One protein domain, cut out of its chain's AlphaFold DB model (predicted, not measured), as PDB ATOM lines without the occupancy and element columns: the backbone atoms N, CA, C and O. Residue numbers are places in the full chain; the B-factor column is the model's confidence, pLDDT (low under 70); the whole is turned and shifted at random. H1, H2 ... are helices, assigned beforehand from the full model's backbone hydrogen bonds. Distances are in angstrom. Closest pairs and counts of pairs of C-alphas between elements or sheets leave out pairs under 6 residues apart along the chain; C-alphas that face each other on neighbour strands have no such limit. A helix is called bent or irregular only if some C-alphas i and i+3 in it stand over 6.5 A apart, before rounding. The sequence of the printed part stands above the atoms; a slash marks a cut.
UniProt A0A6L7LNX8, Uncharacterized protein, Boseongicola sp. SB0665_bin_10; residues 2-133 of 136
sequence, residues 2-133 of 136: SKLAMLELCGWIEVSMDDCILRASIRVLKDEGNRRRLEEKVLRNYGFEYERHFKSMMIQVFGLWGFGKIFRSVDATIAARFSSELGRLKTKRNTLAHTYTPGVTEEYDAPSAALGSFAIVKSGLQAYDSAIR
ATOM      1  N   SER A   2     159.766 113.989 104.498       70.25
ATOM      2  CA  SER A   2     158.635 113.342 105.171       70.25
ATOM      3  C   SER A   2     157.668 114.373 105.769       70.25
ATOM      4  O   SER A   2     158.065 115.498 106.086       70.25
ATOM      5  N   LYS A   3     156.409 113.974 105.988       71.25
ATOM      6  CA  LYS A   3     155.396 114.762 106.717       71.25
ATOM      7  C   LYS A   3     155.933 115.309 108.047       71.25
ATOM      8  O   LYS A   3     155.682 116.461 108.386       71.25
ATOM      9  N   LEU A   4     156.746 114.510 108.744       77.88
ATOM     10  CA  LEU A   4     157.415 114.892 109.987       77.88
ATOM     11  C   LEU A   4     158.403 116.052 109.797       77.88
ATOM     12  O   LEU A   4     158.346 117.020 110.540       77.88
ATOM     13  N   ALA A   5     159.259 116.009 108.772       78.62
ATOM     14  CA  ALA A   5     160.245 117.065 108.536       78.62
ATOM     15  C   ALA A   5     159.599 118.432 108.235       78.62
ATOM     16  O   ALA A   5     160.144 119.464 108.623       78.62
ATOM     17  N   MET A   6     158.428 118.453 107.584       81.50
ATOM     18  CA  MET A   6     157.669 119.695 107.388       81.50
ATOM     19  C   MET A   6     157.089 120.227 108.705       81.50
ATOM     20  O   MET A   6     157.134 121.434 108.943       81.50
ATOM     21  N   LEU A   7     156.539 119.347 109.551       82.56
ATOM     22  CA  LEU A   7     155.995 119.730 110.858       82.56
ATOM     23  C   LEU A   7     157.086 120.293 111.771       82.56
ATOM     24  O   LEU A   7     156.892 121.361 112.344       82.56
ATOM     25  N   GLU A   8     158.243 119.631 111.819       84.62
ATOM     26  CA  GLU A   8     159.423 120.114 112.537       84.62
ATOM     27  C   GLU A   8     159.837 121.495 112.024       84.62
ATOM     28  O   GLU A   8     159.878 122.443 112.800       84.62
ATOM     29  N   LEU A   9     160.058 121.663 110.712       85.81
ATOM     30  CA  LEU A   9     160.437 122.961 110.141       85.81
ATOM     31  C   LEU A   9     159.454 124.073 110.538       85.81
ATOM     32  O   LEU A   9     159.874 125.155 110.937       85.81
ATOM     33  N   CYS A  10     158.152 123.804 110.448       87.88
ATOM     34  CA  CYS A  10     157.116 124.750 110.851       87.88
ATOM     35  C   CYS A  10     157.209 125.118 112.341       87.88
ATOM     36  O   CYS A  10     157.129 126.300 112.669       87.88
ATOM     37  N   GLY A  11     157.414 124.133 113.220       87.44
ATOM     38  CA  GLY A  11     157.599 124.364 114.655       87.44
ATOM     39  C   GLY A  11     158.862 125.172 114.964       87.44
ATOM     40  O   GLY A  11     158.822 126.115 115.748       87.44
ATOM     41  N   TRP A  12     159.971 124.885 114.281       89.62
ATOM     42  CA  TRP A  12     161.213 125.652 114.409       89.62
ATOM     43  C   TRP A  12     161.051 127.117 113.986       89.62
ATOM     44  O   TRP A  12     161.621 128.008 114.616       89.62
ATOM     45  N   ILE A  13     160.278 127.381 112.929       90.56
ATOM     46  CA  ILE A  13     159.986 128.746 112.470       90.56
ATOM     47  C   ILE A  13     159.176 129.506 113.519       90.56
ATOM     48  O   ILE A  13     159.519 130.645 113.833       90.56
ATOM     49  N   GLU A  14     158.145 128.872 114.073       91.06
ATOM     50  CA  GLU A  14     157.300 129.438 115.128       91.06
ATOM     51  C   GLU A  14     158.133 129.834 116.354       91.06
ATOM     52  O   GLU A  14     158.184 131.014 116.704       91.06
ATOM     53  N   VAL A  15     158.925 128.898 116.888       90.75
ATOM     54  CA  VAL A  15     159.829 129.157 118.022       90.75
ATOM     55  C   VAL A  15     160.818 130.285 117.713       90.75
ATOM     56  O   VAL A  15     161.066 131.139 118.560       90.75
ATOM     57  N   SER A  16     161.368 130.331 116.497       91.50
ATOM     58  CA  SER A  16     162.335 131.367 116.103       91.50
ATOM     59  C   SER A  16     161.712 132.765 116.028       91.50
ATOM     60  O   SER A  16     162.373 133.764 116.321       91.50
ATOM     61  N   MET A  17     160.450 132.855 115.603       92.50
ATOM     62  CA  MET A  17     159.705 134.113 115.549       92.50
ATOM     63  C   MET A  17     159.390 134.617 116.953       92.50
ATOM     64  O   MET A  17     159.649 135.786 117.244       92.50
ATOM     65  N   ASP A  18     158.902 133.736 117.819       92.38
ATOM     66  CA  ASP A  18     158.584 134.046 119.212       92.38
ATOM     67  C   ASP A  18     159.825 134.524 119.971       92.38
ATOM     68  O   ASP A  18     159.824 135.590 120.583       92.38
ATOM     69  N   ASP A  19     160.930 133.794 119.845       91.75
ATOM     70  CA  ASP A  19     162.219 134.125 120.448       91.75
ATOM     71  C   ASP A  19     162.781 135.475 119.947       91.75
ATOM     72  O   ASP A  19     163.314 136.268 120.730       91.75
ATOM     73  N   CYS A  20     162.597 135.807 118.663       91.81
ATOM     74  CA  CYS A  20     162.932 137.131 118.125       91.81
ATOM     75  C   CYS A  20     162.156 138.254 118.838       91.81
ATOM     76  O   CYS A  20     162.750 139.245 119.276       91.81
ATOM     77  N   ILE A  21     160.844 138.081 119.017       92.12
ATOM     78  CA  ILE A  21     159.988 139.056 119.705       92.12
ATOM     79  C   ILE A  21     160.342 139.155 121.189       92.12
ATOM     80  O   ILE A  21     160.483 140.265 121.706       92.12
ATOM     81  N   LEU A  22     160.524 138.024 121.874       92.00
ATOM     82  CA  LEU A  22     160.836 137.983 123.302       92.00
ATOM     83  C   LEU A  22     162.160 138.684 123.602       92.00
ATOM     84  O   LEU A  22     162.199 139.579 124.450       92.00
ATOM     85  N   ARG A  23     163.226 138.385 122.849       91.00
ATOM     86  CA  ARG A  23     164.510 139.088 122.995       91.00
ATOM     87  C   ARG A  23     164.385 140.587 122.781       91.00
ATOM     88  O   ARG A  23     164.983 141.372 123.517       91.00
ATOM     89  N   ALA A  24     163.627 140.994 121.770       90.62
ATOM     90  CA  ALA A  24     163.423 142.406 121.512       90.62
ATOM     91  C   ALA A  24     162.621 143.088 122.627       90.62
ATOM     92  O   ALA A  24     162.926 144.216 123.012       90.62
ATOM     93  N   SER A  25     161.638 142.386 123.191       89.25
ATOM     94  CA  SER A  25     160.802 142.900 124.269       89.25
ATOM     95  C   SER A  25     161.592 143.205 125.537       89.25
ATOM     96  O   SER A  25     161.336 144.231 126.153       89.25
ATOM     97  N   ILE A  26     162.609 142.406 125.874       88.50
ATOM     98  CA  ILE A  26     163.482 142.644 127.037       88.50
ATOM     99  C   ILE A  26     164.181 144.008 126.935       88.50
ATOM    100  O   ILE A  26     164.438 144.660 127.944       88.50
ATOM    101  N   ARG A  27     164.480 144.460 125.713       85.69
ATOM    102  CA  ARG A  27     165.186 145.724 125.457       85.69
ATOM    103  C   ARG A  27     164.245 146.928 125.485       85.69
ATOM    104  O   ARG A  27     164.651 148.009 125.904       85.69
ATOM    105  N   VAL A  28     162.996 146.742 125.054       87.38
ATOM    106  CA  VAL A  28     161.995 147.820 124.943       87.38
ATOM    107  C   VAL A  28     161.153 147.967 126.207       87.38
ATOM    108  O   VAL A  28     160.911 149.082 126.671       87.38
ATOM    109  N   LEU A  29     160.706 146.853 126.780       88.12
ATOM    110  CA  LEU A  29     159.818 146.809 127.934       88.12
ATOM    111  C   LEU A  29     160.648 146.712 129.217       88.12
ATOM    112  O   LEU A  29     161.095 145.639 129.612       88.12
ATOM    113  N   LYS A  30     160.839 147.850 129.891       87.00
ATOM    114  CA  LYS A  30     161.556 147.907 131.177       87.00
ATOM    115  C   LYS A  30     160.726 147.362 132.343       87.00
ATOM    116  O   LYS A  30     161.277 146.812 133.292       87.00
ATOM    117  N   ASP A  31     159.407 147.510 132.262       91.62
ATOM    118  CA  ASP A  31     158.479 147.023 133.279       91.62
ATOM    119  C   ASP A  31     158.326 145.494 133.212       91.62
ATOM    120  O   ASP A  31     158.160 144.913 132.138       91.62
ATOM    121  N   GLU A  32     158.403 144.824 134.361       88.62
ATOM    122  CA  GLU A  32     158.293 143.362 134.441       88.62
ATOM    123  C   GLU A  32     156.862 142.862 134.203       88.62
ATOM    124  O   GLU A  32     156.677 141.851 133.528       88.62
ATOM    125  N   GLY A  33     155.845 143.585 134.684       90.44
ATOM    126  CA  GLY A  33     154.444 143.199 134.495       90.44
ATOM    127  C   GLY A  33     154.049 143.175 133.017       90.44
ATOM    128  O   GLY A  33     153.426 142.225 132.539       90.44
ATOM    129  N   ASN A  34     154.485 144.183 132.263       87.81
ATOM    130  CA  ASN A  34     154.281 144.254 130.819       87.81
ATOM    131  C   ASN A  34     155.041 143.157 130.059       87.81
ATOM    132  O   ASN A  34     154.494 142.610 129.100       87.81
ATOM    133  N   ARG A  35     156.260 142.801 130.493       89.44
ATOM    134  CA  ARG A  35     157.012 141.669 129.920       89.44
ATOM    135  C   ARG A  35     156.278 140.350 130.134       89.44
ATOM    136  O   ARG A  35     156.025 139.646 129.164       89.44
ATOM    137  N   ARG A  36     155.823 140.076 131.359       90.50
ATOM    138  CA  ARG A  36     155.069 138.856 131.679       90.50
ATOM    139  C   ARG A  36     153.772 138.752 130.873       90.50
ATOM    140  O   ARG A  36     153.464 137.707 130.312       90.50
ATOM    141  N   ARG A  37     153.043 139.864 130.728       89.50
ATOM    142  CA  ARG A  37     151.829 139.916 129.897       89.50
ATOM    143  C   ARG A  37     152.115 139.639 128.419       89.50
ATOM    144  O   ARG A  37     151.263 139.079 127.729       89.50
ATOM    145  N   LEU A  38     153.270 140.066 127.911       90.25
ATOM    146  CA  LEU A  38     153.690 139.743 126.552       90.25
ATOM    147  C   LEU A  38     154.071 138.264 126.429       90.25
ATOM    148  O   LEU A  38     153.600 137.616 125.503       90.25
ATOM    149  N   GLU A  39     154.866 137.729 127.357       89.44
ATOM    150  CA  GLU A  39     155.251 136.311 127.394       89.44
ATOM    151  C   GLU A  39     154.020 135.397 127.382       89.44
ATOM    152  O   GLU A  39     153.931 134.489 126.559       89.44
ATOM    153  N   GLU A  40     153.007 135.695 128.201       90.94
ATOM    154  CA  GLU A  40     151.730 134.970 128.209       90.94
ATOM    155  C   GLU A  40     151.001 135.012 126.861       90.94
ATOM    156  O   GLU A  40     150.311 134.059 126.493       90.94
ATOM    157  N   LYS A  41     151.115 136.118 126.122       88.81
ATOM    158  CA  LYS A  41     150.514 136.239 124.791       88.81
ATOM    159  C   LYS A  41     151.295 135.476 123.734       88.81
ATOM    160  O   LYS A  41     150.658 134.847 122.896       88.81
ATOM    161  N   VAL A  42     152.626 135.525 123.778       87.75
ATOM    162  CA  VAL A  42     153.501 134.747 122.887       87.75
ATOM    163  C   VAL A  42     153.245 133.254 123.099       87.75
ATOM    164  O   VAL A  42     152.979 132.545 122.143       87.75
ATOM    165  N   LEU A  43     153.142 132.798 124.350       85.38
ATOM    166  CA  LEU A  43     152.792 131.408 124.685       85.38
ATOM    167  C   LEU A  43     151.431 130.947 124.137       85.38
ATOM    168  O   LEU A  43     151.194 129.751 123.995       85.38
ATOM    169  N   ARG A  44     150.506 131.875 123.869       87.06
ATOM    170  CA  ARG A  44     149.178 131.586 123.297       87.06
ATOM    171  C   ARG A  44     149.122 131.795 121.784       87.06
ATOM    172  O   ARG A  44     148.062 131.597 121.186       87.06
ATOM    173  N   ASN A  45     150.211 132.251 121.177       86.50
ATOM    174  CA  ASN A  45     150.300 132.511 119.754       86.50
ATOM    175  C   ASN A  45     150.691 131.211 119.038       86.50
ATOM    176  O   ASN A  45     151.851 130.835 119.041       86.50
ATOM    177  N   TYR A  46     149.711 130.537 118.431       86.44
ATOM    178  CA  TYR A  46     149.932 129.267 117.737       86.44
ATOM    179  C   TYR A  46     150.008 129.465 116.227       86.44
ATOM    180  O   TYR A  46     148.988 129.648 115.558       86.44
ATOM    181  N   GLY A  47     151.215 129.364 115.686       89.38
ATOM    182  CA  GLY A  47     151.505 129.457 114.262       89.38
ATOM    183  C   GLY A  47     152.432 130.610 113.883       89.38
ATOM    184  O   GLY A  47     152.812 131.463 114.677       89.38
ATOM    185  N   PHE A  48     152.781 130.640 112.598       91.69
ATOM    186  CA  PHE A  48     153.874 131.463 112.069       91.69
ATOM    187  C   PHE A  48     153.461 132.352 110.884       91.69
ATOM    188  O   PHE A  48     154.290 132.809 110.104       91.69
ATOM    189  N   GLU A  49     152.163 132.605 110.692       94.12
ATOM    190  CA  GLU A  49     151.728 133.497 109.606       94.12
ATOM    191  C   GLU A  49     152.204 134.930 109.838       94.12
ATOM    192  O   GLU A  49     152.040 135.472 110.933       94.12
ATOM    193  N   TYR A  50     152.692 135.571 108.775       94.06
ATOM    194  CA  TYR A  50     153.254 136.916 108.852       94.06
ATOM    195  C   TYR A  50     152.283 137.941 109.460       94.06
ATOM    196  O   TYR A  50     152.605 138.573 110.461       94.06
ATOM    197  N   GLU A  51     151.081 138.093 108.898       93.56
ATOM    198  CA  GLU A  51     150.125 139.114 109.351       93.56
ATOM    199  C   GLU A  51     149.529 138.793 110.732       93.56
ATOM    200  O   GLU A  51     149.472 139.660 111.604       93.56
ATOM    201  N   ARG A  52     149.099 137.542 110.942       92.56
ATOM    202  CA  ARG A  52     148.342 137.145 112.141       92.56
ATOM    203  C   ARG A  52     149.212 136.950 113.380       92.56
ATOM    204  O   ARG A  52     148.762 137.287 114.468       92.56
ATOM    205  N   HIS A  53     150.428 136.439 113.202       94.12
ATOM    206  CA  HIS A  53     151.305 136.054 114.304       94.12
ATOM    207  C   HIS A  53     152.462 137.052 114.406       94.12
ATOM    208  O   HIS A  53     152.510 137.846 115.343       94.12
ATOM    209  N   PHE A  54     153.331 137.126 113.391       94.00
ATOM    210  CA  PHE A  54     154.556 137.935 113.473       94.00
ATOM    211  C   PHE A  54     154.289 139.429 113.654       94.00
ATOM    212  O   PHE A  54     154.684 140.041 114.643       94.00
ATOM    213  N   LYS A  55     153.593 140.026 112.686       94.81
ATOM    214  CA  LYS A  55     153.332 141.461 112.634       94.81
ATOM    215  C   LYS A  55     152.446 141.898 113.788       94.81
ATOM    216  O   LYS A  55     152.708 142.939 114.384       94.81
ATOM    217  N   SER A  56     151.436 141.094 114.126       94.00
ATOM    218  CA  SER A  56     150.595 141.322 115.303       94.00
ATOM    219  C   SER A  56     151.441 141.441 116.572       94.00
ATOM    220  O   SER A  56     151.310 142.424 117.300       94.00
ATOM    221  N   MET A  57     152.371 140.510 116.805       93.38
ATOM    222  CA  MET A  57     153.272 140.567 117.959       93.38
ATOM    223  C   MET A  57     154.234 141.757 117.899       93.38
ATOM    224  O   MET A  57     154.388 142.464 118.892       93.38
ATOM    225  N   MET A  58     154.819 142.059 116.735       94.19
ATOM    226  CA  MET A  58     155.675 143.243 116.586       94.19
ATOM    227  C   MET A  58     154.924 144.536 116.921       94.19
ATOM    228  O   MET A  58     155.433 145.377 117.657       94.19
ATOM    229  N   ILE A  59     153.700 144.704 116.420       94.31
ATOM    230  CA  ILE A  59     152.879 145.885 116.715       94.31
ATOM    231  C   ILE A  59     152.544 145.951 118.207       94.31
ATOM    232  O   ILE A  59     152.505 147.042 118.766       94.31
ATOM    233  N   GLN A  60     152.334 144.818 118.872       91.06
ATOM    234  CA  GLN A  60     152.082 144.807 120.312       91.06
ATOM    235  C   GLN A  60     153.296 145.253 121.136       91.06
ATOM    236  O   GLN A  60     153.109 145.915 122.153       91.06
ATOM    237  N   VAL A  61     154.518 144.931 120.702       92.44
ATOM    238  CA  VAL A  61     155.750 145.329 121.405       92.44
ATOM    239  C   VAL A  61     156.162 146.765 121.084       92.44
ATOM    240  O   VAL A  61     156.481 147.533 121.987       92.44
ATOM    241  N   PHE A  62     156.166 147.139 119.805       93.31
ATOM    242  CA  PHE A  62     156.743 148.409 119.343       93.31
ATOM    243  C   PHE A  62     155.695 149.474 118.991       93.31
ATOM    244  O   PHE A  62     156.045 150.604 118.642       93.31
ATOM    245  N   GLY A  63     154.410 149.119 119.017       93.56
ATOM    246  CA  GLY A  63     153.339 149.934 118.455       93.56
ATOM    247  C   GLY A  63     153.371 149.982 116.923       93.56
ATOM    248  O   GLY A  63     154.327 149.562 116.265       93.56
ATOM    249  N   LEU A  64     152.324 150.561 116.331       94.81
ATOM    250  CA  LEU A  64     152.234 150.756 114.878       94.81
ATOM    251  C   LEU A  64     153.367 151.638 114.339       94.81
ATOM    252  O   LEU A  64     153.935 151.350 113.286       94.81
ATOM    253  N   TRP A  65     153.718 152.700 115.071       95.25
ATOM    254  CA  TRP A  65     154.788 153.612 114.670       95.25
ATOM    255  C   TRP A  65     156.157 152.921 114.671       95.25
ATOM    256  O   TRP A  65     156.891 153.009 113.683       95.25
ATOM    257  N   GLY A  66     156.477 152.188 115.744       94.62
ATOM    258  CA  GLY A  66     157.734 151.455 115.865       94.62
ATOM    259  C   GLY A  66     157.845 150.338 114.833       94.62
ATOM    260  O   GLY A  66     158.863 150.245 114.145       94.62
ATOM    261  N   PHE A  67     156.769 149.572 114.628       95.44
ATOM    262  CA  PHE A  67     156.701 148.588 113.550       95.44
ATOM    263  C   PHE A  67     156.931 149.232 112.178       95.44
ATOM    264  O   PHE A  67     157.741 148.733 111.404       95.44
ATOM    265  N   GLY A  68     156.295 150.370 111.879       95.06
ATOM    266  CA  GLY A  68     156.497 151.078 110.613       95.06
ATOM    267  C   GLY A  68     157.947 151.524 110.396       95.06
ATOM    268  O   GLY A  68     158.446 151.473 109.273       95.06
ATOM    269  N   LYS A  69     158.648 151.929 111.464       95.75
ATOM    270  CA  LYS A  69     160.079 152.270 111.416       95.75
ATOM    271  C   LYS A  69     160.941 151.042 111.117       95.75
ATOM    272  O   LYS A  69     161.810 151.120 110.257       95.75
ATOM    273  N   ILE A  70     160.672 149.921 111.786       95.69
ATOM    274  CA  ILE A  70     161.370 148.650 111.554       95.69
ATOM    275  C   ILE A  70     161.125 148.165 110.122       95.69
ATOM    276  O   ILE A  70     162.078 147.892 109.401       95.69
ATOM    277  N   PHE A  71     159.865 148.120 109.691       94.31
ATOM    278  CA  PHE A  71     159.467 147.629 108.373       94.31
ATOM    279  C   PHE A  71     160.129 148.414 107.235       94.31
ATOM    280  O   PHE A  71     160.635 147.810 106.299       94.31
ATOM    281  N   ARG A  72     160.207 149.749 107.340       95.88
ATOM    282  CA  ARG A  72     160.902 150.594 106.349       95.88
ATOM    283  C   ARG A  72     162.421 150.398 106.312       95.88
ATOM    284  O   ARG A  72     163.048 150.786 105.334       95.88
ATOM    285  N   SER A  73     163.005 149.849 107.373       95.62
ATOM    286  CA  SER A  73     164.438 149.548 107.453       95.62
ATOM    287  C   SER A  73     164.793 148.155 106.936       95.62
ATOM    288  O   SER A  73     165.976 147.859 106.779       95.62
ATOM    289  N   VAL A  74     163.796 147.304 106.683       95.88
ATOM    290  CA  VAL A  74     163.978 145.995 106.053       95.88
ATOM    291  C   VAL A  74     163.873 146.159 104.539       95.88
ATOM    292  O   VAL A  74     162.998 146.866 104.043       95.88
ATOM    293  N   ASP A  75     164.760 145.496 103.796       96.88
ATOM    294  CA  ASP A  75     164.686 145.468 102.336       96.88
ATOM    295  C   ASP A  75     163.332 144.906 101.865       96.88
ATOM    296  O   ASP A  75     162.878 143.853 102.325       96.88
ATOM    297  N   ALA A  76     162.690 145.606 100.928       95.31
ATOM    298  CA  ALA A  76     161.346 145.269 100.470       95.31
ATOM    299  C   ALA A  76     161.278 143.878  99.815       95.31
ATOM    300  O   ALA A  76     160.285 143.165  99.979       95.31
ATOM    301  N   THR A  77     162.340 143.462  99.120       95.75
ATOM    302  CA  THR A  77     162.421 142.143  98.481       95.75
ATOM    303  C   THR A  77     162.529 141.045  99.533       95.75
ATOM    304  O   THR A  77     161.837 140.028  99.437       95.75
ATOM    305  N   ILE A  78     163.353 141.254 100.564       95.12
ATOM    306  CA  ILE A  78     163.482 140.327 101.695       95.12
ATOM    307  C   ILE A  78     162.146 140.200 102.434       95.12
ATOM    308  O   ILE A  78     161.686 139.081 102.662       95.12
ATOM    309  N   ALA A  79     161.486 141.318 102.754       94.00
ATOM    310  CA  ALA A  79     160.196 141.312 103.443       94.00
ATOM    311  C   ALA A  79     159.105 140.586 102.633       94.00
ATOM    312  O   ALA A  79     158.367 139.760 103.178       94.00
ATOM    313  N   ALA A  80     159.028 140.840 101.322       95.00
ATOM    314  CA  ALA A  80     158.059 140.193 100.441       95.00
ATOM    315  C   ALA A  80     158.299 138.679 100.329       95.00
ATOM    316  O   ALA A  80     157.349 137.894 100.425       95.00
ATOM    317  N   ARG A  81     159.562 138.257 100.176       95.31
ATOM    318  CA  ARG A  81     159.943 136.837 100.142       95.31
ATOM    319  C   ARG A  81     159.638 136.140 101.459       95.31
ATOM    320  O   ARG A  81     159.064 135.058 101.441       95.31
ATOM    321  N   PHE A  82     159.967 136.776 102.579       95.00
ATOM    322  CA  PHE A  82     159.682 136.265 103.915       95.00
ATOM    323  C   PHE A  82     158.183 136.016 104.115       95.00
ATOM    324  O   PHE A  82     157.780 134.899 104.425       95.00
ATOM    325  N   SER A  83     157.350 137.031 103.862       95.44
ATOM    326  CA  SER A  83     155.893 136.921 104.007       95.44
ATOM    327  C   SER A  83     155.296 135.850 103.084       95.44
ATOM    328  O   SER A  83     154.518 135.001 103.528       95.44
ATOM    329  N   SER A  84     155.719 135.833 101.815       94.69
ATOM    330  CA  SER A  84     155.258 134.848 100.830       94.69
ATOM    331  C   SER A  84     155.630 133.419 101.229       94.69
ATOM    332  O   SER A  84     154.806 132.509 101.120       94.69
ATOM    333  N   GLU A  85     156.848 133.215 101.733       94.31
ATOM    334  CA  GLU A  85     157.338 131.892 102.109       94.31
ATOM    335  C   GLU A  85     156.629 131.341 103.352       94.31
ATOM    336  O   GLU A  85     156.246 130.171 103.365       94.31
ATOM    337  N   LEU A  86     156.351 132.186 104.351       94.25
ATOM    338  CA  LEU A  86     155.526 131.799 105.502       94.25
ATOM    339  C   LEU A  86     154.118 131.371 105.062       94.25
ATOM    340  O   LEU A  86     153.603 130.352 105.522       94.25
ATOM    341  N   GLY A  87     153.508 132.110 104.128       92.94
ATOM    342  CA  GLY A  87     152.212 131.747 103.549       92.94
ATOM    343  C   GLY A  87     152.252 130.396 102.827       92.94
ATOM    344  O   GLY A  87     151.390 129.543 103.046       92.94
ATOM    345  N   ARG A  88     153.292 130.161 102.020       91.81
ATOM    346  CA  ARG A  88     153.494 128.901 101.296       91.81
ATOM    347  C   ARG A  88     153.659 127.714 102.250       91.81
ATOM    348  O   ARG A  88     152.999 126.691 102.064       91.81
ATOM    349  N   LEU A  89     154.497 127.850 103.280       90.31
ATOM    350  CA  LEU A  89     154.740 126.806 104.281       90.31
ATOM    351  C   LEU A  89     153.482 126.481 105.089       90.31
ATOM    352  O   LEU A  89     153.187 125.306 105.309       90.31
ATOM    353  N   LYS A  90     152.683 127.491 105.452       90.25
ATOM    354  CA  LYS A  90     151.383 127.286 106.103       90.25
ATOM    355  C   LYS A  90     150.452 126.440 105.233       90.25
ATOM    356  O   LYS A  90     149.874 125.471 105.724       90.25
ATOM    357  N   THR A  91     150.324 126.783 103.951       88.44
ATOM    358  CA  THR A  91     149.492 126.025 103.008       88.44
ATOM    359  C   THR A  91     149.979 124.586 102.897       88.44
ATOM    360  O   THR A  91     149.176 123.673 103.057       88.44
ATOM    361  N   LYS A  92     151.289 124.361 102.729       85.69
ATOM    362  CA  LYS A  92     151.844 123.001 102.654       85.69
ATOM    363  C   LYS A  92     151.601 122.188 103.923       85.69
ATOM    364  O   LYS A  92     151.173 121.041 103.831       85.69
ATOM    365  N   ARG A  93     151.828 122.775 105.102       83.88
ATOM    366  CA  ARG A  93     151.545 122.135 106.393       83.88
ATOM    367  C   ARG A  93     150.077 121.730 106.493       83.88
ATOM    368  O   ARG A  93     149.782 120.601 106.868       83.88
ATOM    369  N   ASN A  94     149.166 122.638 106.142       83.75
ATOM    370  CA  ASN A  94     147.733 122.368 106.185       83.75
ATOM    371  C   ASN A  94     147.349 121.252 105.203       83.75
ATOM    372  O   ASN A  94     146.623 120.343 105.589       83.75
ATOM    373  N   THR A  95     147.878 121.259 103.977       80.06
ATOM    374  CA  THR A  95     147.642 120.178 103.009       80.06
ATOM    375  C   THR A  95     148.080 118.831 103.577       80.06
ATOM    376  O   THR A  95     147.266 117.918 103.633       80.06
ATOM    377  N   LEU A  96     149.309 118.723 104.093       73.75
ATOM    378  CA  LEU A  96     149.842 117.478 104.668       73.75
ATOM    379  C   LEU A  96     149.082 117.002 105.914       73.75
ATOM    380  O   LEU A  96     149.036 115.802 106.193       73.75
ATOM    381  N   ALA A  97     148.513 117.924 106.691       67.25
ATOM    382  CA  ALA A  97     147.683 117.594 107.844       67.25
ATOM    383  C   ALA A  97     146.298 117.057 107.438       67.25
ATOM    384  O   ALA A  97     145.713 116.284 108.194       67.25
ATOM    385  N   HIS A  98     145.793 117.441 106.260       63.66
ATOM    386  CA  HIS A  98     144.454 117.093 105.778       63.66
ATOM    387  C   HIS A  98     144.421 115.983 104.711       63.66
ATOM    388  O   HIS A  98     143.341 115.467 104.428       63.66
ATOM    389  N   THR A  99     145.556 115.545 104.156       59.44
ATOM    390  CA  THR A  99     145.627 114.306 103.364       59.44
ATOM    391  C   THR A  99     145.683 113.081 104.284       59.44
ATOM    392  O   THR A  99     146.710 112.776 104.886       59.44
ATOM    393  N   TYR A 100     144.553 112.375 104.384       55.41
ATOM    394  CA  TYR A 100     144.425 111.024 104.956       55.41
ATOM    395  C   TYR A 100     144.002 109.998 103.891       55.41
ATOM    396  O   TYR A 100     143.496 108.932 104.225       55.41
ATOM    397  N   THR A 101     144.135 110.326 102.602       50.09
ATOM    398  CA  THR A 101     143.563 109.526 101.514       50.09
ATOM    399  C   THR A 101     144.507 108.379 101.132       50.09
ATOM    400  O   THR A 101     145.566 108.644 100.558       50.09
ATOM    401  N   PRO A 102     144.160 107.106 101.407       42.16
ATOM    402  CA  PRO A 102     144.980 105.970 100.998       42.16
ATOM    403  C   PRO A 102     145.007 105.888  99.465       42.16
ATOM    404  O   PRO A 102     143.954 105.928  98.834       42.16
ATOM    405  N   GLY A 103     146.193 105.768  98.861       51.16
ATOM    406  CA  GLY A 103     146.347 105.545  97.415       51.16
ATOM    407  C   GLY A 103     146.701 106.774  96.568       51.16
ATOM    408  O   GLY A 103     146.838 106.636  95.355       51.16
ATOM    409  N   VAL A 104     146.898 107.952  97.168       53.22
ATOM    410  CA  VAL A 104     147.516 109.098  96.479       53.22
ATOM    411  C   VAL A 104     149.021 109.054  96.731       53.22
ATOM    412  O   VAL A 104     149.447 108.966  97.881       53.22
ATOM    413  N   THR A 105     149.834 109.106  95.674       49.25
ATOM    414  CA  THR A 105     151.290 109.234  95.800       49.25
ATOM    415  C   THR A 105     151.598 110.519  96.566       49.25
ATOM    416  O   THR A 105     151.346 111.617  96.071       49.25
ATOM    417  N   GLU A 106     152.094 110.399  97.796       54.94
ATOM    418  CA  GLU A 106     152.478 111.557  98.599       54.94
ATOM    419  C   GLU A 106     153.728 112.201  97.978       54.94
ATOM    420  O   GLU A 106     154.847 111.705  98.125       54.94
ATOM    421  N   GLU A 107     153.548 113.302  97.243       54.34
ATOM    422  CA  GLU A 107     154.668 114.099  96.743       54.34
ATOM    423  C   GLU A 107     155.312 114.865  97.897       54.34
ATOM    424  O   GLU A 107     154.873 115.925  98.349       54.34
ATOM    425  N   TYR A 108     156.388 114.282  98.393       57.53
ATOM    426  CA  TYR A 108     157.216 114.846  99.432       57.53
ATOM    427  C   TYR A 108     158.337 115.693  98.822       57.53
ATOM    428  O   TYR A 108     159.227 115.154  98.167       57.53
ATOM    429  N   ASP A 109     158.355 117.000  99.115       58.53
ATOM    430  CA  ASP A 109     159.403 117.943  98.678       58.53
ATOM    431  C   ASP A 109     160.824 117.380  98.885       58.53
ATOM    432  O   ASP A 109     161.101 116.714  99.877       58.53
ATOM    433  N   ALA A 110     161.793 117.667  98.021       61.06
ATOM    434  CA  ALA A 110     163.177 117.267  98.295       61.06
ATOM    435  C   ALA A 110     163.735 117.973  99.563       61.06
ATOM    436  O   ALA A 110     163.340 119.102  99.861       61.06
ATOM    437  N   PRO A 111     164.688 117.377 100.311       61.62
ATOM    438  CA  PRO A 111     165.353 118.041 101.445       61.62
ATOM    439  C   PRO A 111     165.975 119.406 101.094       61.62
ATOM    440  O   PRO A 111     165.994 120.318 101.916       61.62
ATOM    441  N   SER A 112     166.425 119.581  99.852       66.38
ATOM    442  CA  SER A 112     166.922 120.856  99.321       66.38
ATOM    443  C   SER A 112     165.856 121.956  99.302       66.38
ATOM    444  O   SER A 112     166.168 123.113  99.576       66.38
ATOM    445  N   ALA A 113     164.593 121.609  99.043       69.94
ATOM    446  CA  ALA A 113     163.485 122.557  99.087       69.94
ATOM    447  C   ALA A 113     163.204 123.021 100.526       69.94
ATOM    448  O   ALA A 113     162.980 124.208 100.741       69.94
ATOM    449  N   ALA A 114     163.317 122.121 101.515       71.44
ATOM    450  CA  ALA A 114     163.253 122.461 102.944       71.44
ATOM    451  C   ALA A 114     164.295 123.515 103.327       71.44
ATOM    452  O   ALA A 114     163.997 124.515 103.976       71.44
ATOM    453  N   LEU A 115     165.537 123.269 102.904       76.56
ATOM    454  CA  LEU A 115     166.680 124.125 103.191       76.56
ATOM    455  C   LEU A 115     166.543 125.485 102.505       76.56
ATOM    456  O   LEU A 115     166.843 126.505 103.120       76.56
ATOM    457  N   GLY A 116     166.040 125.511 101.268       82.62
ATOM    458  CA  GLY A 116     165.740 126.751 100.552       82.62
ATOM    459  C   GLY A 116     164.703 127.600 101.288       82.62
ATOM    460  O   GLY A 116     164.927 128.786 101.526       82.62
ATOM    461  N   SER A 117     163.608 126.978 101.726       84.00
ATOM    462  CA  SER A 117     162.579 127.620 102.549       84.00
ATOM    463  C   SER A 117     163.135 128.174 103.851       84.00
ATOM    464  O   SER A 117     162.920 129.340 104.179       84.00
ATOM    465  N   PHE A 118     163.904 127.357 104.572       84.75
ATOM    466  CA  PHE A 118     164.537 127.770 105.816       84.75
ATOM    467  C   PHE A 118     165.492 128.949 105.607       84.75
ATOM    468  O   PHE A 118     165.473 129.892 106.391       84.75
ATOM    469  N   ALA A 119     166.289 128.948 104.534       88.50
ATOM    470  CA  ALA A 119     167.200 130.045 104.222       88.50
ATOM    471  C   ALA A 119     166.455 131.366 103.979       88.50
ATOM    472  O   ALA A 119     166.869 132.404 104.499       88.50
ATOM    473  N   ILE A 120     165.332 131.330 103.252       91.69
ATOM    474  CA  ILE A 120     164.487 132.510 103.023       91.69
ATOM    475  C   ILE A 120     163.929 133.019 104.355       91.69
ATOM    476  O   ILE A 120     164.099 134.197 104.682       91.69
ATOM    477  N   VAL A 121     163.323 132.138 105.157       92.75
ATOM    478  CA  VAL A 121     162.731 132.511 106.452       92.75
ATOM    479  C   VAL A 121     163.792 133.074 107.402       92.75
ATOM    480  O   VAL A 121     163.600 134.142 107.983       92.75
ATOM    481  N   LYS A 122     164.952 132.419 107.491       92.06
ATOM    482  CA  LYS A 122     166.094 132.867 108.293       92.06
ATOM    483  C   LYS A 122     166.578 134.251 107.863       92.06
ATOM    484  O   LYS A 122     166.788 135.101 108.724       92.06
ATOM    485  N   SER A 123     166.722 134.493 106.560       94.25
ATOM    486  CA  SER A 123     167.158 135.802 106.056       94.25
ATOM    487  C   SER A 123     166.178 136.919 106.429       94.25
ATOM    488  O   SER A 123     166.604 137.991 106.857       94.25
ATOM    489  N   GLY A 124     164.870 136.646 106.360       94.94
ATOM    490  CA  GLY A 124     163.839 137.582 106.797       94.94
ATOM    491  C   GLY A 124     163.931 137.876 108.291       94.94
ATOM    492  O   GLY A 124     164.032 139.038 108.676       94.94
ATOM    493  N   LEU A 125     163.987 136.839 109.132       94.12
ATOM    494  CA  LEU A 125     164.129 136.995 110.584       94.12
ATOM    495  C   LEU A 125     165.370 137.805 110.970       94.12
ATOM    496  O   LEU A 125     165.277 138.703 111.802       94.12
ATOM    497  N   GLN A 126     166.515 137.535 110.339       95.19
ATOM    498  CA  GLN A 126     167.750 138.282 110.584       95.19
ATOM    499  C   GLN A 126     167.626 139.756 110.183       95.19
ATOM    500  O   GLN A 126     168.136 140.626 110.892       95.19
ATOM    501  N   ALA A 127     166.938 140.049 109.077       95.81
ATOM    502  CA  ALA A 127     166.697 141.422 108.652       95.81
ATOM    503  C   ALA A 127     165.808 142.177 109.654       95.81
ATOM    504  O   ALA A 127     166.138 143.303 110.030       95.81
ATOM    505  N   TYR A 128     164.737 141.547 110.150       95.31
ATOM    506  CA  TYR A 128     163.887 142.140 111.189       95.31
ATOM    507  C   TYR A 128     164.626 142.312 112.521       95.31
ATOM    508  O   TYR A 128     164.556 143.396 113.093       95.31
ATOM    509  N   ASP A 129     165.379 141.312 112.993       94.06
ATOM    510  CA  ASP A 129     166.167 141.415 114.235       94.06
ATOM    511  C   ASP A 129     167.204 142.546 114.144       94.06
ATOM    512  O   ASP A 129     167.342 143.364 115.055       94.06
ATOM    513  N   SER A 130     167.876 142.669 112.998       95.00
ATOM    514  CA  SER A 130     168.835 143.751 112.745       95.00
ATOM    515  C   SER A 130     168.157 145.124 112.732       95.00
ATOM    516  O   SER A 130     168.663 146.080 113.323       95.00
ATOM    517  N   ALA A 131     166.991 145.233 112.091       95.25
ATOM    518  CA  ALA A 131     166.217 146.470 112.045       95.25
ATOM    519  C   ALA A 131     165.666 146.867 113.426       95.25
ATOM    520  O   ALA A 131     165.649 148.056 113.753       95.25
ATOM    521  N   ILE A 132     165.282 145.893 114.258       93.75
ATOM    522  CA  ILE A 132     164.935 146.113 115.665       93.75
ATOM    523  C   ILE A 132     166.145 146.691 116.397       93.75
ATOM    524  O   ILE A 132     166.041 147.794 116.923       93.75
ATOM    525  N   ARG A 133     167.303 146.012 116.360       92.00
ATOM    526  CA  ARG A 133     168.549 146.449 117.026       92.00
ATOM    527  C   ARG A 133     169.007 147.846 116.639       92.00
ATOM    528  O   ARG A 133     169.579 148.554 117.460       92.00
TER     529      ARG A 133
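This is residues 2 to 133 of the 136 residues of an uncharacterized protein of Boseongicola sp. SB0665_bin_10 (UniProt A0A6L7LNX8). Two long helices, H1 and H5, lie side by side and run the same way; H4 and the bent H3 cover one side of this pair, H4 slanting across both, while H2 folds back along residues 18 to 26 of H1. Residues 98 to 105, of which 98 belongs to H4, stick out at one end. The 132 printed residues hold five named helices, H1 to H5 in order, and no named strand: all helix. The whole is compact, with a radius of gyration of the C-alphas of 16.3 A, but elongated, spanning 56 by 31 by 19 A.

H1, residues 3 to 28, is 38.3 A long from C-alpha 3 at (155.396, 114.762, 106.717). H2 is residues 32 to 42. H3, residues 50 to 73, was assigned as one helix by its hydrogen bonds but is bent: C-alphas 61 and 64 are 9.2 A apart. Its arms are H3a, residues 50 to 61, irregular with C-alphas 52 and 55 6.6 A apart, and H3b, residues 64 to 73. H4, residues 76 to 98, is 33.3 A long; H5, residues 111 to 133, is 32.6 A long and ends at C-alpha 133 at (168.549, 146.449, 117.026).

H1 is the hub, touching four helices. H1, H2 and H3a form an up-and-down bundle, each running against the one before. H1 and H2 are a hairpin at a shallow tilt of 18 degrees; their closest C-alphas, Asp 18 and Val 42, are 6.3 A apart. H1 and H5 touch at 6 degrees, closest at C-alphas Cys 20 and Asp 129, 6.6 A. H4 touches H5 at a steep tilt of 47 degrees, with C-alphas Phe 82 and Gly 124 closest at 5.2 A. H3b touches H5 with C-alphas Ile 70 and Ala 131 closest at 5.3 A. H2 and H5 are apart. Every O i to N i+4 pair is within hydrogen-bond range in H2, H3b, H4 and H5; H1 has 21 of 22, H3a 6 of 8.

The farthest C-alphas, Lys 30 and Gly 103, are 56.3 A apart. The printed part has no cut. The link H4 to H5 is long; pLDDT is under 70 in residues 97 to 113.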